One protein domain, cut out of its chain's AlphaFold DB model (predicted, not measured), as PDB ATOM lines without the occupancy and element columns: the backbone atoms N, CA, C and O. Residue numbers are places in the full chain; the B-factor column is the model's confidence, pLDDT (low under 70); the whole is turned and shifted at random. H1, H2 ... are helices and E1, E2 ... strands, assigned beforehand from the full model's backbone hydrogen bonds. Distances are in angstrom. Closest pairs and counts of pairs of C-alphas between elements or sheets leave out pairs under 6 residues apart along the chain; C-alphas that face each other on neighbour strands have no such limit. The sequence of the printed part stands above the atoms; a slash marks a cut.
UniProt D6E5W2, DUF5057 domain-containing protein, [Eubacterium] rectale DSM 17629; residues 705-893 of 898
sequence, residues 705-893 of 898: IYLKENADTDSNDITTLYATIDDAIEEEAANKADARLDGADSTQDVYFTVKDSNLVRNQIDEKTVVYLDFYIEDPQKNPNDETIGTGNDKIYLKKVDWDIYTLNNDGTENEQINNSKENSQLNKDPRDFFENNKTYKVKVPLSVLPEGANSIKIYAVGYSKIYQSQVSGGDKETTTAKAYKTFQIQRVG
ATOM      1  N   ILE A 705     302.689 240.339 290.964       83.44
ATOM      2  CA  ILE A 705     302.659 241.124 289.723       83.44
ATOM      3  C   ILE A 705     301.394 241.983 289.703       83.44
ATOM      4  O   ILE A 705     300.270 241.475 289.801       83.44
ATOM      5  N   TYR A 706     301.588 243.282 289.518       82.38
ATOM      6  CA  TYR A 706     300.545 244.296 289.471       82.38
ATOM      7  C   TYR A 706     300.548 245.007 288.140       82.38
ATOM      8  O   TYR A 706     301.610 245.296 287.599       82.38
ATOM      9  N   LEU A 707     299.361 245.348 287.659       86.62
ATOM     10  CA  LEU A 707     299.191 246.234 286.519       86.62
ATOM     11  C   LEU A 707     298.489 247.472 287.018       86.62
ATOM     12  O   LEU A 707     297.442 247.354 287.644       86.62
ATOM     13  N   LYS A 708     299.089 248.622 286.775       85.12
ATOM     14  CA  LYS A 708     298.713 249.895 287.365       85.12
ATOM     15  C   LYS A 708     297.927 250.736 286.373       85.12
ATOM     16  O   LYS A 708     298.167 250.684 285.166       85.12
ATOM     17  N   GLU A 709     296.982 251.509 286.895       83.19
ATOM     18  CA  GLU A 709     296.188 252.461 286.117       83.19
ATOM     19  C   GLU A 709     297.066 253.568 285.509       83.19
ATOM     20  O   GLU A 709     296.814 254.016 284.392       83.19
ATOM     21  N   ASN A 710     298.117 253.993 286.218       83.31
ATOM     22  CA  ASN A 710     299.074 254.987 285.737       83.31
ATOM     23  C   ASN A 710     300.472 254.793 286.367       83.31
ATOM     24  O   ASN A 710     300.742 253.781 287.009       83.31
ATOM     25  N   ALA A 711     301.374 255.753 286.137       83.06
ATOM     26  CA  ALA A 711     302.762 255.715 286.600       83.06
ATOM     27  C   ALA A 711     302.935 255.805 288.129       83.06
ATOM     28  O   ALA A 711     304.008 255.465 288.627       83.06
ATOM     29  N   ASP A 712     301.922 256.270 288.868       75.31
ATOM     30  CA  ASP A 712     301.955 256.321 290.328       75.31
ATOM     31  C   ASP A 712     301.870 254.900 290.902       75.31
ATOM     32  O   ASP A 712     300.939 254.140 290.611       75.31
ATOM     33  N   THR A 713     302.842 254.539 291.739       67.94
ATOM     34  CA  THR A 713     302.905 253.234 292.405       67.94
ATOM     35  C   THR A 713     301.694 252.985 293.308       67.94
ATOM     36  O   THR A 713     301.260 251.836 293.439       67.94
ATOM     37  N   ASP A 714     301.096 254.044 293.862       68.00
ATOM     38  CA  ASP A 714     299.907 253.970 294.714       68.00
ATOM     39  C   ASP A 714     298.589 253.921 293.890       68.00
ATOM     40  O   ASP A 714     297.500 253.867 294.467       68.00
ATOM     41  N   SER A 715     298.651 253.907 292.547       76.44
ATOM     42  CA  SER A 715     297.464 253.803 291.679       76.44
ATOM     43  C   SER A 715     296.801 252.414 291.703       76.44
ATOM     44  O   SER A 715     297.402 251.405 292.099       76.44
ATOM     45  N   ASN A 716     295.527 252.368 291.286       76.31
ATOM     46  CA  ASN A 716     294.702 251.158 291.327       76.31
ATOM     47  C   ASN A 716     295.248 250.046 290.422       76.31
ATOM     48  O   ASN A 716     295.794 250.307 289.347       76.31
ATOM     49  N   ASP A 717     295.015 248.798 290.832       78.06
ATOM     50  CA  ASP A 717     295.321 247.637 290.003       78.06
ATOM     51  C   ASP A 717     294.223 247.390 288.959       78.06
ATOM     52  O   ASP A 717     293.035 247.348 289.289       78.06
ATOM     53  N   ILE A 718     294.613 247.141 287.709       79.44
ATOM     54  CA  ILE A 718     293.697 246.898 286.586       79.44
ATOM     55  C   ILE A 718     293.860 245.482 286.010       79.44
ATOM     56  O   ILE A 718     294.929 244.872 286.067       79.44
ATOM     57  N   THR A 719     292.783 244.932 285.447       75.31
ATOM     58  CA  THR A 719     292.786 243.624 284.751       75.31
ATOM     59  C   THR A 719     292.452 243.732 283.265       75.31
ATOM     60  O   THR A 719     292.687 242.793 282.504       75.31
ATOM     61  N   THR A 720     291.915 244.875 282.842       75.31
ATOM     62  CA  THR A 720     291.506 245.142 281.464       75.31
ATOM     63  C   THR A 720     291.972 246.539 281.084       75.31
ATOM     64  O   THR A 720     291.689 247.500 281.795       75.31
ATOM     65  N   LEU A 721     292.684 246.634 279.965       73.06
ATOM     66  CA  LEU A 721     293.065 247.876 279.308       73.06
ATOM     67  C   LEU A 721     292.224 248.043 278.049       73.06
ATOM     68  O   LEU A 721     292.144 247.143 277.211       73.06
ATOM     69  N   TYR A 722     291.612 249.210 277.912       69.38
ATOM     70  CA  TYR A 722     290.862 249.580 276.723       69.38
ATOM     71  C   TYR A 722     291.783 250.366 275.794       69.38
ATOM     72  O   TYR A 722     292.223 251.459 276.139       69.38
ATOM     73  N   ALA A 723     292.085 249.790 274.633       63.12
ATOM     74  CA  ALA A 723     292.813 250.469 273.575       63.12
ATOM     75  C   ALA A 723     291.799 251.048 272.585       63.12
ATOM     76  O   ALA A 723     291.049 250.312 271.935       63.12
ATOM     77  N   THR A 724     291.774 252.374 272.467       58.41
ATOM     78  CA  THR A 724     291.047 253.051 271.393       58.41
ATOM     79  C   THR A 724     291.815 252.870 270.100       58.41
ATOM     80  O   THR A 724     292.919 253.399 269.957       58.41
ATOM     81  N   ILE A 725     291.236 252.128 269.163       57.59
ATOM     82  CA  ILE A 725     291.751 252.046 267.801       57.59
ATOM     83  C   ILE A 725     290.813 252.877 266.942       57.59
ATOM     84  O   ILE A 725     289.605 252.656 266.936       57.59
ATOM     85  N   ASP A 726     291.367 253.894 266.291       54.12
ATOM     86  CA  ASP A 726     290.616 254.715 265.355       54.12
ATOM     87  C   ASP A 726     290.485 253.947 264.034       54.12
ATOM     88  O   ASP A 726     291.446 253.839 263.268       54.12
ATOM     89  N   ASP A 727     289.295 253.402 263.775       49.62
ATOM     90  CA  ASP A 727     288.977 252.693 262.531       49.62
ATOM     91  C   ASP A 727     289.237 253.571 261.284       49.62
ATOM     92  O   ASP A 727     289.538 253.049 260.209       49.62
ATOM     93  N   ALA A 728     289.212 254.909 261.414       48.81
ATOM     94  CA  ALA A 728     289.520 255.826 260.314       48.81
ATOM     95  C   ALA A 728     291.010 255.820 259.915       48.81
ATOM     96  O   ALA A 728     291.342 256.131 258.769       48.81
ATOM     97  N   ILE A 729     291.911 255.437 260.828       50.06
ATOM     98  CA  ILE A 729     293.358 255.356 260.575       50.06
ATOM     99  C   ILE A 729     293.714 254.049 259.844       50.06
ATOM    100  O   ILE A 729     294.575 254.061 258.959       50.06
ATOM    101  N   GLU A 730     293.030 252.934 260.134       51.53
ATOM    102  CA  GLU A 730     293.225 251.674 259.391       51.53
ATOM    103  C   GLU A 730     292.686 251.769 257.947       51.53
ATOM    104  O   GLU A 730     293.335 251.288 257.010       51.53
ATOM    105  N   GLU A 731     291.561 252.463 257.722       46.53
ATOM    106  CA  GLU A 731     290.992 252.658 256.376       46.53
ATOM    107  C   GLU A 731     291.852 253.571 255.473       46.53
ATOM    108  O   GLU A 731     291.903 253.372 254.251       46.53
ATOM    109  N   GLU A 732     292.581 254.543 256.035       43.47
ATOM    110  CA  GLU A 732     293.530 255.374 255.275       43.47
ATOM    111  C   GLU A 732     294.833 254.635 254.922       43.47
ATOM    112  O   GLU A 732     295.411 254.897 253.858       43.47
ATOM    113  N   ALA A 733     295.278 253.691 255.759       47.03
ATOM    114  CA  ALA A 733     296.476 252.884 255.522       47.03
ATOM    115  C   ALA A 733     296.261 251.810 254.438       47.03
ATOM    116  O   ALA A 733     297.147 251.570 253.616       47.03
ATOM    117  N   ALA A 734     295.065 251.215 254.368       45.44
ATOM    118  CA  ALA A 734     294.726 250.201 253.365       45.44
ATOM    119  C   ALA A 734     294.605 250.759 251.927       45.44
ATOM    120  O   ALA A 734     294.721 250.011 250.955       45.44
ATOM    121  N   ASN A 735     294.402 252.074 251.767       46.19
ATOM    122  CA  ASN A 735     294.046 252.698 250.486       46.19
ATOM    123  C   ASN A 735     295.189 253.443 249.758       46.19
ATOM    124  O   ASN A 735     294.947 254.049 248.710       46.19
ATOM    125  N   LYS A 736     296.444 253.398 250.236       43.59
ATOM    126  CA  LYS A 736     297.591 254.049 249.560       43.59
ATOM    127  C   LYS A 736     298.743 253.073 249.299       43.59
ATOM    128  O   LYS A 736     299.588 252.839 250.150       43.59
ATOM    129  N   ALA A 737     298.828 252.583 248.062       41.38
ATOM    130  CA  ALA A 737     299.846 251.632 247.599       41.38
ATOM    131  C   ALA A 737     301.281 252.193 247.430       41.38
ATOM    132  O   ALA A 737     302.121 251.502 246.863       41.38
ATOM    133  N   ASP A 738     301.588 253.420 247.871       38.41
ATOM    134  CA  ASP A 738     302.931 254.005 247.672       38.41
ATOM    135  C   ASP A 738     303.338 255.041 248.737       38.41
ATOM    136  O   ASP A 738     304.090 255.980 248.483       38.41
ATOM    137  N   ALA A 739     302.839 254.886 249.963       35.84
ATOM    138  CA  ALA A 739     303.411 255.567 251.113       35.84
ATOM    139  C   ALA A 739     304.014 254.507 252.032       35.84
ATOM    140  O   ALA A 739     303.296 253.826 252.757       35.84
ATOM    141  N   ARG A 740     305.348 254.407 252.049       36.44
ATOM    142  CA  ARG A 740     306.053 254.035 253.281       36.44
ATOM    143  C   ARG A 740     305.778 255.133 254.310       36.44
ATOM    144  O   ARG A 740     306.591 256.025 254.522       36.44
ATOM    145  N   LEU A 741     304.584 255.109 254.887       33.62
ATOM    146  CA  LEU A 741     304.453 255.402 256.296       33.62
ATOM    147  C   LEU A 741     305.050 254.162 256.949       33.62
ATOM    148  O   LEU A 741     304.436 253.097 256.904       33.62
ATOM    149  N   ASP A 742     306.291 254.270 257.431       35.44
ATOM    150  CA  ASP A 742     306.761 253.365 258.479       35.44
ATOM    151  C   ASP A 742     305.611 253.307 259.484       35.44
ATOM    152  O   ASP A 742     305.165 254.361 259.950       35.44
ATOM    153  N   GLY A 743     305.016 252.116 259.618       39.09
ATOM    154  CA  GLY A 743     303.755 251.928 260.319       39.09
ATOM    155  C   GLY A 743     303.823 252.690 261.626       39.09
ATOM    156  O   GLY A 743     304.799 252.553 262.358       39.09
ATOM    157  N   ALA A 744     302.849 253.562 261.879       41.84
ATOM    158  CA  ALA A 744     302.726 254.125 263.205       41.84
ATOM    159  C   ALA A 744     302.566 252.918 264.135       41.84
ATOM    160  O   ALA A 744     301.514 252.276 264.121       41.84
ATOM    161  N   ASP A 745     303.645 252.561 264.839       52.50
ATOM    162  CA  ASP A 745     303.700 251.543 265.881       52.50
ATOM    163  C   ASP A 745     302.787 252.030 267.003       52.50
ATOM    164  O   ASP A 745     303.212 252.589 268.016       52.50
ATOM    165  N   SER A 746     301.484 251.921 266.762       68.12
ATOM    166  CA  SER A 746     300.471 252.223 267.746       68.12
ATOM    167  C   SER A 746     300.678 251.207 268.855       68.12
ATOM    168  O   SER A 746     300.574 249.993 268.670       68.12
ATOM    169  N   THR A 747     301.115 251.720 269.993       77.69
ATOM    170  CA  THR A 747     301.412 250.941 271.184       77.69
ATOM    171  C   THR A 747     300.450 251.376 272.272       77.69
ATOM    172  O   THR A 747     300.059 252.540 272.350       77.69
ATOM    173  N   GLN A 748     300.048 250.423 273.099       82.44
ATOM    174  CA  GLN A 748     299.340 250.692 274.335       82.44
ATOM    175  C   GLN A 748     300.350 250.680 275.478       82.44
ATOM    176  O   GLN A 748     301.034 249.678 275.698       82.44
ATOM    177  N   ASP A 749     300.414 251.785 276.214       87.31
ATOM    178  CA  ASP A 749     301.184 251.864 277.449       87.31
ATOM    179  C   ASP A 749     300.494 251.025 278.530       87.31
ATOM    180  O   ASP A 749     299.294 251.178 278.783       87.31
ATOM    181  N   VAL A 750     301.263 250.144 279.167       88.06
ATOM    182  CA  VAL A 750     300.832 249.347 280.315       88.06
ATOM    183  C   VAL A 750     301.819 249.570 281.447       88.06
ATOM    184  O   VAL A 750     303.006 249.262 281.324       88.06
ATOM    185  N   TYR A 751     301.322 250.103 282.558       90.19
ATOM    186  CA  TYR A 751     302.111 250.279 283.768       90.19
ATOM    187  C   TYR A 751     302.040 249.008 284.602       90.19
ATOM    188  O   TYR A 751     300.979 248.398 284.731       90.19
ATOM    189  N   PHE A 752     303.162 248.590 285.167       87.88
ATOM    190  CA  PHE A 752     303.211 247.406 286.008       87.88
ATOM    191  C   PHE A 752     304.198 247.572 287.152       87.88
ATOM    192  O   PHE A 752     305.080 248.426 287.140       87.88
ATOM    193  N   THR A 753     304.029 246.764 288.184       83.50
ATOM    194  CA  THR A 753     304.937 246.692 289.325       83.50
ATOM    195  C   THR A 753     305.118 245.230 289.674       83.50
ATOM    196  O   THR A 753     304.146 244.473 289.699       83.50
ATOM    197  N   VAL A 754     306.356 244.830 289.935       76.75
ATOM    198  CA  VAL A 754     306.654 243.502 290.465       76.75
ATOM    199  C   VAL A 754     307.167 243.680 291.876       76.75
ATOM    200  O   VAL A 754     308.008 244.540 292.143       76.75
ATOM    201  N   LYS A 755     306.608 242.897 292.788       74.81
ATOM    202  CA  LYS A 755     306.961 242.941 294.194       74.81
ATOM    203  C   LYS A 755     307.407 241.561 294.631       74.81
ATOM    204  O   LYS A 755     306.564 240.699 294.885       74.81
ATOM    205  N   ASP A 756     308.714 241.358 294.733       73.19
ATOM    206  CA  ASP A 756     309.202 240.241 295.528       73.19
ATOM    207  C   ASP A 756     309.064 240.599 296.999       73.19
ATOM    208  O   ASP A 756     309.257 241.726 297.443       73.19
ATOM    209  N   SER A 757     308.554 239.643 297.731       66.06
ATOM    210  CA  SER A 757     308.012 239.848 299.056       66.06
ATOM    211  C   SER A 757     308.553 238.796 300.012       66.06
ATOM    212  O   SER A 757     308.061 238.647 301.126       66.06
ATOM    213  N   ASN A 758     309.546 238.047 299.543       69.12
ATOM    214  CA  ASN A 758     310.230 237.072 300.337       69.12
ATOM    215  C   ASN A 758     311.134 237.788 301.311       69.12
ATOM    216  O   ASN A 758     311.848 238.732 300.973       69.12
ATOM    217  N   LEU A 759     311.050 237.316 302.537       65.44
ATOM    218  CA  LEU A 759     311.844 237.784 303.639       65.44
ATOM    219  C   LEU A 759     312.417 236.509 304.266       65.44
ATOM    220  O   LEU A 759     311.902 235.972 305.241       65.44
ATOM    221  N   VAL A 760     313.377 235.907 303.563       65.50
ATOM    222  CA  VAL A 760     313.938 234.609 303.950       65.50
ATOM    223  C   VAL A 760     315.150 234.841 304.831       65.50
ATOM    224  O   VAL A 760     315.929 235.768 304.617       65.50
ATOM    225  N   ARG A 761     315.369 233.938 305.782       62.88
ATOM    226  CA  ARG A 761     316.577 233.924 306.604       62.88
ATOM    227  C   ARG A 761     317.855 234.026 305.757       62.88
ATOM    228  O   ARG A 761     317.999 233.297 304.768       62.88
ATOM    229  N   ASN A 762     318.778 234.892 306.175       59.53
ATOM    230  CA  ASN A 762     320.088 235.140 305.556       59.53
ATOM    231  C   ASN A 762     320.011 235.663 304.117       59.53
ATOM    232  O   ASN A 762     320.974 235.511 303.357       59.53
ATOM    233  N   GLN A 763     318.855 236.191 303.708       69.31
ATOM    234  CA  GLN A 763     318.668 236.746 302.380       69.31
ATOM    235  C   GLN A 763     319.601 237.940 302.174       69.31
ATOM    236  O   GLN A 763     319.597 238.919 302.911       69.31
ATOM    237  N   ILE A 764     320.387 237.865 301.112       69.56
ATOM    238  CA  ILE A 764     321.262 238.931 300.663       69.56
ATOM    239  C   ILE A 764     320.434 239.800 299.717       69.56
ATOM    240  O   ILE A 764     320.386 239.569 298.505       69.56
ATOM    241  N   ASP A 765     319.747 240.789 300.285       65.31
ATOM    242  CA  ASP A 765     318.842 241.692 299.563       65.31
ATOM    243  C   ASP A 765     319.509 242.344 298.342       65.31
ATOM    244  O   ASP A 765     318.916 242.401 297.268       65.31
ATOM    245  N   GLU A 766     320.776 242.755 298.461       65.12
ATOM    246  CA  GLU A 766     321.542 243.373 297.363       65.12
ATOM    247  C   GLU A 766     321.796 242.441 296.165       65.12
ATOM    248  O   GLU A 766     322.081 242.910 295.059       65.12
ATOM    249  N   LYS A 767     321.706 241.122 296.374       71.38
ATOM    250  CA  LYS A 767     321.849 240.106 295.325       71.38
ATOM    251  C   LYS A 767     320.505 239.592 294.833       71.38
ATOM    252  O   LYS A 767     320.480 238.976 293.777       71.38
ATOM    253  N   THR A 768     319.415 239.813 295.564       69.25
ATOM    254  CA  THR A 768     318.099 239.283 295.198       69.25
ATOM    255  C   THR A 768     317.567 239.988 293.950       69.25
ATOM    256  O   THR A 768     317.566 241.215 293.858       69.25
ATOM    257  N   VAL A 769     317.138 239.203 292.959       74.69
ATOM    258  CA  VAL A 769     316.756 239.692 291.626       74.69
ATOM    259  C   VAL A 769     315.346 239.232 291.274       74.69
ATOM    260  O   VAL A 769     315.035 238.053 291.423       74.69
ATOM    261  N   VAL A 770     314.511 240.139 290.761       79.06
ATOM    262  CA  VAL A 770     313.138 239.841 290.327       79.06
ATOM    263  C   VAL A 770     313.044 239.855 288.806       79.06
ATOM    264  O   VAL A 770     313.330 240.871 288.184       79.06
ATOM    265  N   TYR A 771     312.584 238.758 288.225       82.38
ATOM    266  CA  TYR A 771     312.412 238.539 286.794       82.38
ATOM    267  C   TYR A 771     310.938 238.677 286.418       82.38
ATOM    268  O   TYR A 771     310.063 238.185 287.132       82.38
ATOM    269  N   LEU A 772     310.652 239.311 285.279       85.25
ATOM    270  CA  LEU A 772     309.312 239.371 284.694       85.25
ATOM    271  C   LEU A 772     309.393 239.399 283.172       85.25
ATOM    272  O   LEU A 772     310.074 240.238 282.595       85.25
ATOM    273  N   ASP A 773     308.606 238.538 282.544       86.94
ATOM    274  CA  ASP A 773     308.424 238.481 281.103       86.94
ATOM    275  C   ASP A 773     306.940 238.493 280.731       86.94
ATOM    276  O   ASP A 773     306.067 238.109 281.516       86.94
ATOM    277  N   PHE A 774     306.655 238.899 279.495       88.00
ATOM    278  CA  PHE A 774     305.313 238.867 278.928       88.00
ATOM    279  C   PHE A 774     305.186 237.741 277.903       88.00
ATOM    280  O   PHE A 774     306.134 237.379 277.201       88.00
ATOM    281  N   TYR A 775     303.983 237.182 277.820       90.38
ATOM    282  CA  TYR A 775     303.652 236.060 276.960       90.38
ATOM    283  C   TYR A 775     302.247 236.204 276.380       90.38
ATOM    284  O   TYR A 775     301.353 236.817 276.973       90.38
ATOM    285  N   ILE A 776     302.040 235.555 275.241       89.62
ATOM    286  CA  ILE A 776     300.732 235.343 274.615       89.62
ATOM    287  C   ILE A 776     300.502 233.841 274.426       89.62
ATOM    288  O   ILE A 776     301.459 233.070 274.367       89.62
ATOM    289  N   GLU A 777     299.245 233.405 274.343       88.94
ATOM    290  CA  GLU A 777     298.943 231.994 274.059       88.94
ATOM    291  C   GLU A 777     299.516 231.590 272.696       88.94
ATOM    292  O   GLU A 777     299.281 232.270 271.697       88.94
ATOM    293  N   ASP A 778     300.252 230.477 272.655       87.19
ATOM    294  CA  ASP A 778     300.742 229.893 271.413       87.19
ATOM    295  C   ASP A 778     299.707 228.918 270.835       87.19
ATOM    296  O   ASP A 778     299.559 227.791 271.332       87.19
ATOM    297  N   PRO A 779     299.004 229.286 269.749       81.19
ATOM    298  CA  PRO A 779     298.076 228.372 269.099       81.19
ATOM    299  C   PRO A 779     298.781 227.154 268.487       81.19
ATOM    300  O   PRO A 779     298.124 226.145 268.226       81.19
ATOM    301  N   GLN A 780     300.098 227.218 268.252       84.56
ATOM    302  CA  GLN A 780     300.871 226.125 267.656       84.56
ATOM    303  C   GLN A 780     301.294 225.061 268.675       84.56
ATOM    304  O   GLN A 780     301.691 223.967 268.266       84.56
ATOM    305  N   LYS A 781     301.141 225.333 269.980       85.94
ATOM    306  CA  LYS A 781     301.505 224.434 271.085       85.94
ATOM    307  C   LYS A 781     302.949 223.932 270.984       85.94
ATOM    308  O   LYS A 781     303.209 222.731 271.121       85.94
ATOM    309  N   ASN A 782     303.883 224.837 270.701       85.38
ATOM    310  CA  ASN A 782     305.295 224.510 270.566       85.38
ATOM    311  C   ASN A 782     305.841 223.886 271.871       85.38
ATOM    312  O   ASN A 782     305.714 224.484 272.935       85.38
ATOM    313  N   PRO A 783     306.481 222.701 271.832       82.62
ATOM    314  CA  PRO A 783     306.999 222.040 273.033       82.62
ATOM    315  C   PRO A 783     308.046 222.835 273.825       82.62
ATOM    316  O   PRO A 783     308.264 222.518 274.991       82.62
ATOM    317  N   ASN A 784     308.699 223.816 273.196       84.19
ATOM    318  CA  ASN A 784     309.717 224.659 273.828       84.19
ATOM    319  C   ASN A 784     309.138 225.915 274.500       84.19
ATOM    320  O   ASN A 784     309.894 226.664 275.116       84.19
ATOM    321  N   ASP A 785     307.836 226.160 274.352       86.31
ATOM    322  CA  ASP A 785     307.171 227.315 274.944       86.31
ATOM    323  C   ASP A 785     306.931 227.105 276.443       86.31
ATOM    324  O   ASP A 785     306.875 225.978 276.947       86.31
ATOM    325  N   GLU A 786     306.764 228.212 277.164       84.62
ATOM    326  CA  GLU A 786     306.402 228.173 278.576       84.62
ATOM    327  C   GLU A 786     305.026 227.506 278.718       84.62
ATOM    328  O   GLU A 786     304.148 227.695 277.878       84.62
ATOM    329  N   THR A 787     304.805 226.705 279.765       86.62
ATOM    330  CA  THR A 787     303.510 226.029 279.934       86.62
ATOM    331  C   THR A 787     302.903 226.257 281.300       86.62
ATOM    332  O   THR A 787     303.594 226.195 282.311       86.62
ATOM    333  N   ILE A 788     301.586 226.440 281.312       82.12
ATOM    334  CA  ILE A 788     300.764 226.546 282.518       82.12
ATOM    335  C   ILE A 788     299.718 225.430 282.531       82.12
ATOM    336  O   ILE A 788     299.134 225.103 281.497       82.12
ATOM    337  N   GLY A 789     299.481 224.853 283.711       70.94
ATOM    338  CA  GLY A 789     298.558 223.730 283.909       70.94
ATOM    339  C   GLY A 789     299.180 222.347 283.664       70.94
ATOM    340  O   GLY A 789     300.325 222.207 283.230       70.94
ATOM    341  N   THR A 790     298.418 221.295 283.969       66.25
ATOM    342  CA  THR A 790     298.833 219.891 283.820       66.25
ATOM    343  C   THR A 790     297.799 219.089 283.026       66.25
ATOM    344  O   THR A 790     296.622 219.438 282.961       66.25
ATOM    345  N   GLY A 791     298.238 217.999 282.389       70.19
ATOM    346  CA  GLY A 791     297.347 217.116 281.632       70.19
ATOM    347  C   GLY A 791     296.725 217.782 280.399       70.19
ATOM    348  O   GLY A 791     297.427 218.402 279.602       70.19
ATOM    349  N   ASN A 792     295.411 217.613 280.226       69.19
ATOM    350  CA  ASN A 792     294.677 218.073 279.040       69.19
ATOM    351  C   ASN A 792     294.383 219.584 279.034       69.19
ATOM    352  O   ASN A 792     294.093 220.124 277.969       69.19
ATOM    353  N   ASP A 793     294.512 220.259 280.180       75.06
ATOM    354  CA  ASP A 793     294.249 221.699 280.340       75.06
ATOM    355  C   ASP A 793     295.523 222.550 280.174       75.06
ATOM    356  O   ASP A 793     295.575 223.711 280.578       75.06
ATOM    357  N   LYS A 794     296.582 221.965 279.598       83.69
ATOM    358  CA  LYS A 794     297.877 222.623 279.416       83.69
ATOM    359  C   LYS A 794     297.795 223.733 278.364       83.69
ATOM    360  O   LYS A 794     297.460 223.475 277.204       83.69
ATOM    361  N   ILE A 795     298.164 224.946 278.761       87.69
ATOM    362  CA  ILE A 795     298.268 226.128 277.897       87.69
ATOM    363  C   ILE A 795     299.746 226.359 277.573       87.69
ATOM    364  O   ILE A 795     300.595 226.250 278.459       87.69
ATOM    365  N   TYR A 796     300.040 226.663 276.308       90.50
ATOM    366  CA  TYR A 796     301.379 226.995 275.818       90.50
ATOM    367  C   TYR A 796     301.482 228.508 275.646       90.50
ATOM    368  O   TYR A 796     300.562 229.131 275.117       90.50
ATOM    369  N   LEU A 797     302.571 229.089 276.130       90.81
ATOM    370  CA  LEU A 797     302.806 230.518 276.219       90.81
ATOM    371  C   LEU A 797     304.081 230.879 275.455       90.81
ATOM    372  O   LEU A 797     305.195 230.536 275.862       90.81
ATOM    373  N   LYS A 798     303.913 231.640 274.379       89.31
ATOM    374  CA  LYS A 798     305.015 232.184 273.592       89.31
ATOM    375  C   LYS A 798     305.483 233.504 274.196       89.31
ATOM    376  O   LYS A 798     304.687 234.436 274.322       89.31
ATOM    377  N   LYS A 799     306.774 233.580 274.538       86.81
ATOM    378  CA  LYS A 799     307.421 234.807 275.032       86.81
ATOM    379  C   LYS A 799     307.362 235.903 273.963       86.81
ATOM    380  O   LYS A 799     307.537 235.617 272.776       86.81
ATOM    381  N   VAL A 800     307.119 237.141 274.387       85.50
ATOM    382  CA  VAL A 800     307.142 238.329 273.524       85.50
ATOM    383  C   VAL A 800     308.239 239.292 273.970       85.50
ATOM    384  O   VAL A 800     308.457 239.482 275.163       85.50
ATOM    385  N   ASP A 801     308.909 239.910 273.001       81.75
ATOM    386  CA  ASP A 801     309.983 240.873 273.241       81.75
ATOM    387  C   ASP A 801     309.436 242.297 273.036       81.75
ATOM    388  O   ASP A 801     309.531 242.861 271.946       81.75
ATOM    389  N   TRP A 802     308.789 242.855 274.062       84.94
ATOM    390  CA  TRP A 802     308.242 244.221 274.044       84.94
ATOM    391  C   TRP A 802     309.115 245.199 274.813       84.94
ATOM    392  O   TRP A 802     309.746 244.809 275.791       84.94
ATOM    393  N   ASP A 803     309.103 246.470 274.404       84.38
ATOM    394  CA  ASP A 803     309.916 247.533 274.996       84.38
ATOM    395  C   ASP A 803     309.453 247.915 276.404       84.38
ATOM    396  O   ASP A 803     308.291 248.271 276.619       84.38
ATOM    397  N   ILE A 804     310.389 247.862 277.358       86.25
ATOM    398  CA  ILE A 804     310.156 248.146 278.779       86.25
ATOM    399  C   ILE A 804     311.012 249.334 279.212       86.25
ATOM    400  O   ILE A 804     312.216 249.370 278.952       86.25
ATOM    401  N   TYR A 805     310.393 250.274 279.922       85.94
ATOM    402  CA  TYR A 805     310.986 251.529 280.365       85.94
ATOM    403  C   TYR A 805     310.920 251.686 281.887       85.94
ATOM    404  O   TYR A 805     309.906 251.376 282.521       85.94
ATOM    405  N   THR A 806     311.993 252.231 282.462       85.50
ATOM    406  CA  THR A 806     311.960 252.881 283.780       85.50
ATOM    407  C   THR A 806     311.273 254.243 283.681       85.50
ATOM    408  O   THR A 806     311.200 254.837 282.602       85.50
ATOM    409  N   LEU A 807     310.779 254.744 284.814       82.25
ATOM    410  CA  LEU A 807     310.067 256.018 284.905       82.25
ATOM    411  C   LEU A 807     310.815 257.006 285.811       82.25
ATOM    412  O   LEU A 807     311.428 256.610 286.803       82.25
ATOM    413  N   ASN A 808     310.753 258.292 285.466       78.94
ATOM    414  CA  ASN A 808     311.148 259.400 286.333       78.94
ATOM    415  C   ASN A 808     310.124 259.596 287.465       78.94
ATOM    416  O   ASN A 808     308.996 259.113 287.386       78.94
ATOM    417  N   ASN A 809     310.478 260.380 288.491       69.12
ATOM    418  CA  ASN A 809     309.567 260.702 289.605       69.12
ATOM    419  C   ASN A 809     308.273 261.418 289.168       69.12
ATOM    420  O   ASN A 809     307.308 261.442 289.925       69.12
ATOM    421  N   ASP A 810     308.253 262.030 287.982       73.19
ATOM    422  CA  ASP A 810     307.069 262.666 287.390       73.19
ATOM    423  C   ASP A 810     306.262 261.721 286.474       73.19
ATOM    424  O   ASP A 810     305.298 262.150 285.840       73.19
ATOM    425  N   GLY A 811     306.650 260.443 286.396       72.12
ATOM    426  CA  GLY A 811     306.001 259.408 285.593       72.12
ATOM    427  C   GLY A 811     306.405 259.381 284.115       72.12
ATOM    428  O   GLY A 811     305.875 258.565 283.361       72.12
ATOM    429  N   THR A 812     307.327 260.241 283.675       82.56
ATOM    430  CA  THR A 812     307.823 260.238 282.288       82.56
ATOM    431  C   THR A 812     308.827 259.110 282.032       82.56
ATOM    432  O   THR A 812     309.481 258.630 282.954       82.56
ATOM    433  N   GLU A 813     308.952 258.667 280.774       87.06
ATOM    434  CA  GLU A 813     309.943 257.655 280.372       87.06
ATOM    435  C   GLU A 813     311.370 258.121 280.699       87.06
ATOM    436  O   GLU A 813     311.742 259.249 280.373       87.06
ATOM    437  N   ASN A 814     312.166 257.243 281.312       82.00
ATOM    438  CA  ASN A 814     313.579 257.486 281.586       82.00
ATOM    439  C   ASN A 814     314.477 256.638 280.668       82.00
ATOM    440  O   ASN A 814     314.939 257.116 279.635       82.00
ATOM    441  N   GLU A 815     314.683 255.361 281.001       83.00
ATOM    442  CA  GLU A 815     315.572 254.458 280.258       83.00
ATOM    443  C   GLU A 815     314.841 253.196 279.802       83.00
ATOM    444  O   GLU A 815     314.129 252.567 280.587       83.00
ATOM    445  N   GLN A 816     315.065 252.797 278.546       82.25
ATOM    446  CA  GLN A 816     314.651 251.494 278.028       82.25
ATOM    447  C   GLN A 816     315.598 250.405 278.547       82.25
ATOM    448  O   GLN A 816     316.791 250.414 278.235       82.25
ATOM    449  N   ILE A 817     315.076 249.449 279.312       75.12
ATOM    450  CA  ILE A 817     315.901 248.497 280.076       75.12
ATOM    451  C   ILE A 817     316.043 247.122 279.429       75.12
ATOM    452  O   ILE A 817     316.992 246.406 279.722       75.12
ATOM    453  N   ASN A 818     315.164 246.764 278.498       68.31
ATOM    454  CA  ASN A 818     315.189 245.458 277.843       68.31
ATOM    455  C   ASN A 818     316.152 245.387 276.629       68.31
ATOM    456  O   ASN A 818     316.223 244.341 275.983       68.31
ATOM    457  N   ASN A 819     316.884 246.474 276.299       51.06
ATOM    458  CA  ASN A 819     317.698 246.575 275.069       51.06
ATOM    459  C   ASN A 819     318.973 247.475 275.144       51.06
ATOM    460  O   ASN A 819     319.502 247.882 274.104       51.06
ATOM    461  N   SER A 820     319.497 247.833 276.329       44.84
ATOM    462  CA  SER A 820     320.610 248.804 276.436       44.84
ATOM    463  C   SER A 820     322.006 248.187 276.184       44.84
ATOM    464  O   SER A 820     322.382 247.148 276.726       44.84
ATOM    465  N   LYS A 821     322.831 248.864 275.365       38.03
ATOM    466  CA  LYS A 821     324.243 248.503 275.081       38.03
ATOM    467  C   LYS A 821     325.178 248.606 276.302       38.03
ATOM    468  O   LYS A 821     326.302 248.103 276.244       38.03
ATOM    469  N   GLU A 822     324.750 249.241 277.392       40.00
ATOM    470  CA  GLU A 822     325.545 249.402 278.620       40.00
ATOM    471  C   GLU A 822     325.559 248.143 279.502       40.00
ATOM    472  O   GLU A 822     326.572 247.869 280.146       40.00
ATOM    473  N   ASN A 823     324.526 247.291 279.433       39.41
ATOM    474  CA  ASN A 823     324.466 246.038 280.200       39.41
ATOM    475  C   ASN A 823     325.608 245.054 279.859       39.41
ATOM    476  O   ASN A 823     326.046 244.279 280.709       39.41
ATOM    477  N   SER A 824     326.182 245.148 278.655       36.84
ATOM    478  CA  SER A 824     327.354 244.365 278.230       36.84
ATOM    479  C   SER A 824     328.643 244.653 279.013       36.84
ATOM    480  O   SER A 824     329.554 243.829 278.984       36.84
ATOM    481  N   GLN A 825     328.769 245.804 279.686       38.16
ATOM    482  CA  GLN A 825     329.986 246.158 280.435       38.16
ATOM    483  C   GLN A 825     329.979 245.656 281.885       38.16
ATOM    484  O   GLN A 825     331.041 245.569 282.498       38.16
ATOM    485  N   LEU A 826     328.811 245.289 282.424       39.38
ATOM    486  CA  LEU A 826     328.639 244.880 283.822       39.38
ATOM    487  C   LEU A 826     328.620 243.355 284.036       39.38
ATOM    488  O   LEU A 826     328.497 242.924 285.179       39.38
ATOM    489  N   ASN A 827     328.749 242.529 282.985       41.50
ATOM    490  CA  ASN A 827     328.642 241.058 283.075       41.50
ATOM    491  C   ASN A 827     327.352 240.568 283.785       41.50
ATOM    492  O   ASN A 827     327.334 239.486 284.369       41.50
ATOM    493  N   LYS A 828     326.267 241.350 283.735       39.84
ATOM    494  CA  LYS A 828     324.927 240.968 284.213       39.84
ATOM    495  C   LYS A 828     324.044 240.664 282.995       39.84
ATOM    496  O   LYS A 828     324.146 241.377 281.998       39.84
ATOM    497  N   ASP A 829     323.230 239.606 283.044       42.50
ATOM    498  CA  ASP A 829     322.354 239.235 281.918       42.50
ATOM    499  C   ASP A 829     321.362 240.389 281.623       42.50
ATOM    500  O   ASP A 829     320.619 240.782 282.527       42.50
ATOM    501  N   PRO A 830     321.366 241.002 280.422       39.28
ATOM    502  CA  PRO A 830     320.765 242.320 280.181       39.28
ATOM    503  C   PRO A 830     319.238 242.472 280.248       39.28
ATOM    504  O   PRO A 830     318.775 243.545 279.868       39.28
ATOM    505  N   ARG A 831     318.439 241.453 280.592       49.09
ATOM    506  CA  ARG A 831     317.007 241.428 280.207       49.09
ATOM    507  C   ARG A 831     315.972 241.265 281.317       49.09
ATOM    508  O   ARG A 831     314.784 241.304 281.033       49.09
ATOM    509  N   ASP A 832     316.400 241.163 282.566       51.78
ATOM    510  CA  ASP A 832     315.699 240.221 283.433       51.78
ATOM    511  C   ASP A 832     315.570 240.670 284.905       51.78
ATOM    512  O   ASP A 832     315.184 239.865 285.744       51.78
ATOM    513  N   PHE A 833     315.886 241.926 285.256       65.00
ATOM    514  CA  PHE A 833     315.774 242.395 286.646       65.00
ATOM    515  C   PHE A 833     314.924 243.656 286.829       65.00
ATOM    516  O   PHE A 833     315.167 244.693 286.212       65.00
ATOM    517  N   PHE A 834     313.955 243.571 287.738       72.62
ATOM    518  CA  PHE A 834     313.106 244.667 288.191       72.62
ATOM    519  C   PHE A 834     313.432 244.997 289.647       72.62
ATOM    520  O   PHE A 834     313.534 244.109 290.494       72.62
ATOM    521  N   GLU A 835     313.600 246.284 289.945       68.38
ATOM    522  CA  GLU A 835     313.692 246.763 291.319       68.38
ATOM    523  C   GLU A 835     312.370 246.486 292.026       68.38
ATOM    524  O   GLU A 835     311.280 246.747 291.502       68.38
ATOM    525  N   ASN A 836     312.486 245.958 293.237       63.38
ATOM    526  CA  ASN A 836     311.337 245.591 294.034       63.38
ATOM    527  C   ASN A 836     310.453 246.816 294.325       63.38
ATOM    528  O   ASN A 836     310.947 247.845 294.786       63.38
ATOM    529  N   ASN A 837     309.145 246.683 294.096       66.12
ATOM    530  CA  ASN A 837     308.138 247.712 294.368       66.12
ATOM    531  C   ASN A 837     308.302 249.015 293.556       66.12
ATOM    532  O   ASN A 837     307.814 250.065 293.966       66.12
ATOM    533  N   LYS A 838     308.972 248.953 292.397       76.75
ATOM    534  CA  LYS A 838     309.079 250.066 291.446       76.75
ATOM    535  C   LYS A 838     308.104 249.891 290.287       76.75
ATOM    536  O   LYS A 838     307.898 248.781 289.791       76.75
ATOM    537  N   THR A 839     307.506 250.995 289.847       84.31
ATOM    538  CA  THR A 839     306.606 251.003 288.690       84.31
ATOM    539  C   THR A 839     307.394 251.167 287.392       84.31
ATOM    540  O   THR A 839     308.251 252.040 287.262       84.31
ATOM    541  N   TYR A 840     307.081 250.309 286.429       89.06
ATOM    542  CA  TYR A 840     307.660 250.257 285.092       89.06
ATOM    543  C   TYR A 840     306.563 250.405 284.047       89.06
ATOM    544  O   TYR A 840     305.377 250.237 284.342       89.06
ATOM    545  N   LYS A 841     306.966 250.685 282.809       90.81
ATOM    546  CA  LYS A 841     306.055 250.771 281.670       90.81
ATOM    547  C   LYS A 841     306.482 249.825 280.563       90.81
ATOM    548  O   LYS A 841     307.632 249.876 280.140       90.81
ATOM    549  N   VAL A 842     305.564 249.001 280.068       88.62
ATOM    550  CA  VAL A 842     305.748 248.216 278.841       88.62
ATOM    551  C   VAL A 842     304.886 248.801 277.727       88.62
ATOM    552  O   VAL A 842     303.720 249.135 277.946       88.62
ATOM    553  N   LYS A 843     305.461 248.934 276.531       87.44
ATOM    554  CA  LYS A 843     304.744 249.344 275.321       87.44
ATOM    555  C   LYS A 843     304.282 248.112 274.567       87.44
ATOM    556  O   LYS A 843     305.095 247.395 273.988       87.44
ATOM    557  N   VAL A 844     302.975 247.868 274.563       84.69
ATOM    558  CA  VAL A 844     302.383 246.711 273.885       84.69
ATOM    559  C   VAL A 844     301.978 247.102 272.462       84.69
ATOM    560  O   VAL A 844     301.075 247.926 272.314       84.69
ATOM    561  N   PRO A 845     302.586 246.538 271.402       82.19
ATOM    562  CA  PRO A 845     302.203 246.852 270.027       82.19
ATOM    563  C   PRO A 845     300.769 246.406 269.747       82.19
ATOM    564  O   PRO A 845     300.432 245.249 269.973       82.19
ATOM    565  N   LEU A 846     299.919 247.274 269.203       74.81
ATOM    566  CA  LEU A 846     298.530 246.915 268.883       74.81
ATOM    567  C   LEU A 846     298.426 245.901 267.733       74.81
ATOM    568  O   LEU A 846     297.404 245.227 267.600       74.81
ATOM    569  N   SER A 847     299.504 245.711 266.966       72.31
ATOM    570  CA  SER A 847     299.645 244.644 265.967       72.31
ATOM    571  C   SER A 847     299.604 243.228 266.558       72.31
ATOM    572  O   SER A 847     299.424 242.266 265.814       72.31
ATOM    573  N   VAL A 848     299.739 243.074 267.881       73.88
ATOM    574  CA  VAL A 848     299.601 241.770 268.549       73.88
ATOM    575  C   VAL A 848     298.148 241.297 268.632       73.88
ATOM    576  O   VAL A 848     297.916 240.117 268.879       73.88
ATOM    577  N   LEU A 849     297.165 242.180 268.414       73.44
ATOM    578  CA  LEU A 849     295.755 241.799 268.327       73.44
ATOM    579  C   LEU A 849     295.534 240.958 267.056       73.44
ATOM    580  O   LEU A 849     295.803 241.451 265.960       73.44
ATOM    581  N   PRO A 850     295.033 239.712 267.168       67.31
ATOM    582  CA  PRO A 850     294.761 238.885 265.999       67.31
ATOM    583  C   PRO A 850     293.769 239.565 265.050       67.31
ATOM    584  O   PRO A 850     292.808 240.196 265.494       67.31
ATOM    585  N   GLU A 851     293.975 239.404 263.743       62.03
ATOM    586  CA  GLU A 851     293.095 239.964 262.714       62.03
ATOM    587  C   GLU A 851     291.641 239.493 262.928       62.03
ATOM    588  O   GLU A 851     291.363 238.294 263.001       62.03
ATOM    589  N   GLY A 852     290.712 240.441 263.090       63.09
ATOM    590  CA  GLY A 852     289.297 240.169 263.379       63.09
ATOM    591  C   GLY A 852     288.956 239.842 264.843       63.09
ATOM    592  O   GLY A 852     287.792 239.568 265.138       63.09
ATOM    593  N   ALA A 853     289.922 239.872 265.769       66.94
ATOM    594  CA  ALA A 853     289.682 239.706 267.201       66.94
ATOM    595  C   ALA A 853     289.622 241.060 267.927       66.94
ATOM    596  O   ALA A 853     290.502 241.908 267.788       66.94
ATOM    597  N   ASN A 854     288.610 241.236 268.781       73.38
ATOM    598  CA  ASN A 854     288.433 242.472 269.556       73.38
ATOM    599  C   ASN A 854     289.257 242.500 270.850       73.38
ATOM    600  O   ASN A 854     289.256 243.509 271.547       73.38
ATOM    601  N   SER A 855     289.940 241.408 271.197       79.44
ATOM    602  CA  SER A 855     290.721 241.323 272.427       79.44
ATOM    603  C   SER A 855     291.872 240.339 272.313       79.44
ATOM    604  O   SER A 855     291.715 239.287 271.689       79.44
ATOM    605  N   ILE A 856     292.962 240.609 273.024       84.44
ATOM    606  CA  ILE A 856     294.020 239.634 273.293       84.44
ATOM    607  C   ILE A 856     294.256 239.529 274.795       84.44
ATOM    608  O   ILE A 856     294.259 240.531 275.512       84.44
ATOM    609  N   LYS A 857     294.445 238.296 275.269       88.00
ATOM    610  CA  LYS A 857     294.869 238.021 276.638       88.00
ATOM    611  C   LYS A 857     296.388 237.910 276.678       88.00
ATOM    612  O   LYS A 857     296.979 237.169 275.896       88.00
ATOM    613  N   ILE A 858     296.987 238.626 277.616       89.00
ATOM    614  CA  ILE A 858     298.423 238.684 277.844       89.00
ATOM    615  C   ILE A 858     298.707 238.095 279.221       89.00
ATOM    616  O   ILE A 858     297.945 238.301 280.171       89.00
ATOM    617  N   TYR A 859     299.800 237.348 279.312       90.06
ATOM    618  CA  TYR A 859     300.277 236.703 280.524       90.06
ATOM    619  C   TYR A 859     301.591 237.362 280.931       90.06
ATOM    620  O   TYR A 859     302.580 237.263 280.214       90.06
ATOM    621  N   ALA A 860     301.601 238.038 282.071       89.06
ATOM    622  CA  ALA A 860     302.819 238.464 282.739       89.06
ATOM    623  C   ALA A 860     303.268 237.330 283.670       89.06
ATOM    624  O   ALA A 860     302.475 236.858 284.493       89.06
ATOM    625  N   VAL A 861     304.504 236.865 283.511       88.44
ATOM    626  CA  VAL A 861     305.070 235.735 284.253       88.44
ATOM    627  C   VAL A 861     306.350 236.188 284.923       88.44
ATOM    628  O   VAL A 861     307.263 236.652 284.247       88.44
ATOM    629  N   GLY A 862     306.419 236.062 286.243       85.81
ATOM    630  CA  GLY A 862     307.553 236.549 287.021       85.81
ATOM    631  C   GLY A 862     308.023 235.552 288.059       85.81
ATOM    632  O   GLY A 862     307.254 234.722 288.528       85.81
ATOM    633  N   TYR A 863     309.297 235.609 288.404       84.50
ATOM    634  CA  TYR A 863     309.919 234.798 289.449       84.50
ATOM    635  C   TYR A 863     311.093 235.573 290.035       84.50
ATOM    636  O   TYR A 863     311.558 236.530 289.425       84.50
ATOM    637  N   SER A 864     311.607 235.161 291.181       81.88
ATOM    638  CA  SER A 864     312.761 235.812 291.794       81.88
ATOM    639  C   SER A 864     313.887 234.815 292.016       81.88
ATOM    640  O   SER A 864     313.667 233.611 292.157       81.88
ATOM    641  N   LYS A 865     315.111 235.327 292.041       83.31
ATOM    642  CA  LYS A 865     316.293 234.617 292.518       83.31
ATOM    643  C   LYS A 865     316.720 235.245 293.824       83.31
ATOM    644  O   LYS A 865     317.166 236.390 293.843       83.31
ATOM    645  N   ILE A 866     316.555 234.490 294.896       76.44
ATOM    646  CA  ILE A 866     316.909 234.889 296.250       76.44
ATOM    647  C   ILE A 866     318.256 234.268 296.568       76.44
ATOM    648  O   ILE A 866     318.452 233.070 296.368       76.44
ATOM    649  N   TYR A 867     319.184 235.073 297.065       76.12
ATOM    650  CA  TYR A 867     320.496 234.595 297.479       76.12
ATOM    651  C   TYR A 867     320.550 234.558 298.996       76.12
ATOM    652  O   TYR A 867     320.212 235.548 299.630       76.12
ATOM    653  N   GLN A 868     320.962 233.432 299.571       72.44
ATOM    654  CA  GLN A 868     321.096 233.254 301.016       72.44
ATOM    655  C   GLN A 868     322.541 232.919 301.380       72.44
ATOM    656  O   GLN A 868     323.134 232.048 300.741       72.44
ATOM    657  N   SER A 869     323.088 233.525 302.430       62.34
ATOM    658  CA  SER A 869     324.381 233.094 302.988       62.34
ATOM    659  C   SER A 869     324.295 231.654 303.535       62.34
ATOM    660  O   SER A 869     323.239 231.235 304.021       62.34
ATOM    661  N   GLN A 870     325.365 230.859 303.407       54.72
ATOM    662  CA  GLN A 870     325.427 229.450 303.836       54.72
ATOM    663  C   GLN A 870     326.522 229.176 304.878       54.72
ATOM    664  O   GLN A 870     327.645 229.660 304.745       54.72
ATOM    665  N   VAL A 871     326.232 228.227 305.786       46.12
ATOM    666  CA  VAL A 871     327.096 227.748 306.894       46.12
ATOM    667  C   VAL A 871     328.509 227.364 306.439       46.12
ATOM    668  O   VAL A 871     329.496 227.583 307.132       46.12
ATOM    669  N   SER A 872     328.631 226.745 305.261       46.16
ATOM    670  CA  SER A 872     329.909 226.243 304.737       46.16
ATOM    671  C   SER A 872     330.765 227.315 304.044       46.16
ATOM    672  O   SER A 872     331.868 227.007 303.573       46.16
ATOM    673  N   GLY A 873     330.253 228.546 303.957       49.25
ATOM    674  CA  GLY A 873     330.727 229.618 303.090       49.25
ATOM    675  C   GLY A 873     330.106 229.562 301.688       49.25
ATOM    676  O   GLY A 873     329.876 228.479 301.142       49.25
ATOM    677  N   GLY A 874     329.878 230.742 301.100       63.22
ATOM    678  CA  GLY A 874     329.254 230.935 299.784       63.22
ATOM    679  C   GLY A 874     327.772 231.321 299.860       63.22
ATOM    680  O   GLY A 874     327.161 231.248 300.923       63.22
ATOM    681  N   ASP A 875     327.201 231.717 298.720       72.06
ATOM    682  CA  ASP A 875     325.776 232.035 298.613       72.06
ATOM    683  C   ASP A 875     325.024 230.869 297.972       72.06
ATOM    684  O   ASP A 875     325.472 230.278 296.985       72.06
ATOM    685  N   LYS A 876     323.834 230.584 298.486       72.88
ATOM    686  CA  LYS A 876     322.869 229.696 297.858       72.88
ATOM    687  C   LYS A 876     321.844 230.515 297.089       72.88
ATOM    688  O   LYS A 876     321.106 231.298 297.677       72.88
ATOM    689  N   GLU A 877     321.773 230.283 295.785       83.69
ATOM    690  CA  GLU A 877     320.693 230.783 294.935       83.69
ATOM    691  C   GLU A 877     319.463 229.877 295.084       83.69
ATOM    692  O   GLU A 877     319.540 228.664 294.879       83.69
ATOM    693  N   THR A 878     318.321 230.469 295.420       75.00
ATOM    694  CA  THR A 878     317.013 229.817 295.437       75.00
ATOM    695  C   THR A 878     316.086 230.551 294.477       75.00
ATOM    696  O   THR A 878     315.817 231.740 294.640       75.00
ATOM    697  N   THR A 879     315.584 229.842 293.470       80.69
ATOM    698  CA  THR A 879     314.611 230.386 292.517       80.69
ATOM    699  C   THR A 879     313.196 230.174 293.049       80.69
ATOM    700  O   THR A 879     312.834 229.046 293.394       80.69
ATOM    701  N   THR A 880     312.387 231.233 293.103       76.31
ATOM    702  CA  THR A 880     310.975 231.139 293.499       76.31
ATOM    703  C   THR A 880     310.164 230.354 292.465       76.31
ATOM    704  O   THR A 880     310.546 230.223 291.298       76.31
ATOM    705  N   ALA A 881     308.971 229.901 292.855       76.44
ATOM    706  CA  ALA A 881     307.954 229.534 291.874       76.44
ATOM    707  C   ALA A 881     307.591 230.741 290.983       76.44
ATOM    708  O   ALA A 881     307.756 231.899 291.386       76.44
ATOM    709  N   LYS A 882     307.103 230.463 289.768       83.25
ATOM    710  CA  LYS A 882     306.640 231.493 288.832       83.25
ATOM    711  C   LYS A 882     305.238 231.968 289.211       83.25
ATOM    712  O   LYS A 882     304.321 231.154 289.271       83.25
ATOM    713  N   ALA A 883     305.082 233.273 289.372       82.38
ATOM    714  CA  ALA A 883     303.804 233.955 289.469       82.38
ATOM    715  C   ALA A 883     303.239 234.264 288.082       82.38
ATOM    716  O   ALA A 883     303.982 234.588 287.155       82.38
ATOM    717  N   TYR A 884     301.911 234.230 287.962       85.81
ATOM    718  CA  TYR A 884     301.197 234.512 286.717       85.81
ATOM    719  C   TYR A 884     300.116 235.569 286.951       85.81
ATOM    720  O   TYR A 884     299.230 235.396 287.791       85.81
ATOM    721  N   LYS A 885     300.133 236.642 286.159       86.25
ATOM    722  CA  LYS A 885     299.068 237.650 286.111       86.25
ATOM    723  C   LYS A 885     298.573 237.789 284.682       86.25
ATOM    724  O   LYS A 885     299.364 237.917 283.755       86.25
ATOM    725  N   THR A 886     297.257 237.769 284.502       87.44
ATOM    726  CA  THR A 886     296.647 237.975 283.188       87.44
ATOM    727  C   THR A 886     296.005 239.343 283.089       87.44
ATOM    728  O   THR A 886     295.461 239.864 284.066       87.44
ATOM    729  N   PHE A 887     296.055 239.904 281.888       86.62
ATOM    730  CA  PHE A 887     295.278 241.074 281.520       86.62
ATOM    731  C   PHE A 887     294.829 241.004 280.077       86.62
ATOM    732  O   PHE A 887     295.336 240.212 279.282       86.62
ATOM    733  N   GLN A 888     293.834 241.819 279.759       85.19
ATOM    734  CA  GLN A 888     293.277 241.894 278.422       85.19
ATOM    735  C   GLN A 888     293.471 243.287 277.853       85.19
ATOM    736  O   GLN A 888     293.194 244.269 278.536       85.19
ATOM    737  N   ILE A 889     293.902 243.353 276.596       80.12
ATOM    738  CA  ILE A 889     293.765 244.556 275.780       80.12
ATOM    739  C   ILE A 889     292.515 244.369 274.931       80.12
ATOM    740  O   ILE A 889     292.416 243.385 274.196       80.12
ATOM    741  N   GLN A 890     291.567 245.291 275.061       78.75
ATOM    742  CA  GLN A 890     290.277 245.279 274.377       78.75
ATOM    743  C   GLN A 890     290.197 246.462 273.409       78.75
ATOM    744  O   GLN A 890     290.420 247.601 273.814       78.75
ATOM    745  N   ARG A 891     289.831 246.200 272.150       72.06
ATOM    746  CA  ARG A 891     289.472 247.241 271.177       72.06
ATOM    747  C   ARG A 891     288.125 247.851 271.565       72.06
ATOM    748  O   ARG A 891     287.165 247.107 271.781       72.06
ATOM    749  N   VAL A 892     288.058 249.178 271.617       66.38
ATOM    750  CA  VAL A 892     286.815 249.950 271.783       66.38
ATOM    751  C   VAL A 892     286.725 251.028 270.710       66.38
ATOM    752  O   VAL A 892     287.710 251.719 270.441       66.38
ATOM    753  N   GLY A 893     285.546 251.159 270.096       59.34
ATOM    754  CA  GLY A 893     285.264 252.240 269.161       59.34
ATOM    755  C   GLY A 893     285.102 253.564 269.904       59.34
ATOM    756  O   GLY A 893     284.585 253.600 271.020       59.34
TER     757      GLY A 893
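Overview. This is residues 705 to 893 of the 898 residues of the protein "DUF5057 domain-containing protein" of [Eubacterium] rectale DSM 17629 (UniProt D6E5W2). Two strongly twisted sheets lie partly face to face, one built round the long strand E10 and the other made of E1, E3, E9, E7 and E8. The hairpins E5-E6 and E7-E8 lie at opposite sides across the long axis; the hairpin of E10 and E11 reaches to one end of that axis, H1 and its loop to the other. The printed part has 189 residues with one named helix and twelve named strands, in the order E1, E2, H1, then E3 to E12; it is mostly strand, with under half of the residues in named elements. One sheet is branched and mixed; the other, in the order E1 E3 E9 E7 E8, is antiparallel. The whole is only just compact, close to loose, with a radius of gyration of the C-alphas of 19.3 A, and only just elongated, spanning 70 by 47 by 34 A.

Arrangement. E1, residues 705 to 708, is antiparallel to E3, residues 747 to 755, with N 706 and O 753 2.8 A apart. E2, residues 720 to 724, is parallel to E12, residues 883 to 892, with N 721 and O 888 2.8 A apart. H1, residues 727 to 734, is not on either sheet, and every O i to N i+4 pair in it is within hydrogen-bond range. E4, residues 769 to 777, has E6, residues 795 to 800, on one side and E10, residues 855 to 869, on the other; N 798 and O 776 are 2.8 A apart, N 771 and O 863 2.7 A. E5, residues 786 to 788, forms a hairpin with E6, where N 797 and O 786 are 2.7 A apart. E7, residues 804 to 807, forms a hairpin with E8, residues 813 to 816, with N 806 and O 815 2.9 A apart. E9, residues 839 to 845, is antiparallel to E3, with N 748 and O 844 2.8 A apart, and to E7, with N 805 and O 841 2.8 A apart. E10 has E12 and E11, residues 875 to 879, on the side other than E4; N 883 and O 862 are 2.7 A apart, N 876 and O 868 2.8 A. Between the sheets, the closest C-alphas of E1 and E12 are those of Ile 705 and Lys 885, 6.2 A apart.

Along the chain. E1 begins at C-alpha 705, (302.659, 241.124, 289.723). E3 is 25.0 A long, E4 26.2 A and E10 46.2 A. E12, 29.3 A long, ends at C-alpha 892, (286.815, 249.950, 271.783).

Size, cuts and confidence. The two farthest C-alphas, of Asn 735 and Ser 872, are 70.2 A apart. The printed part has no cut; the links E1 to E2, H1 to E3, E3 to E4 and E8 to E9 are long. Residues 734 to 740 and 824 to 829 stand free. The mean pLDDT of the printed part is 71.3, with 72 residues under 70, among them 722 to 746 and 818 to 833.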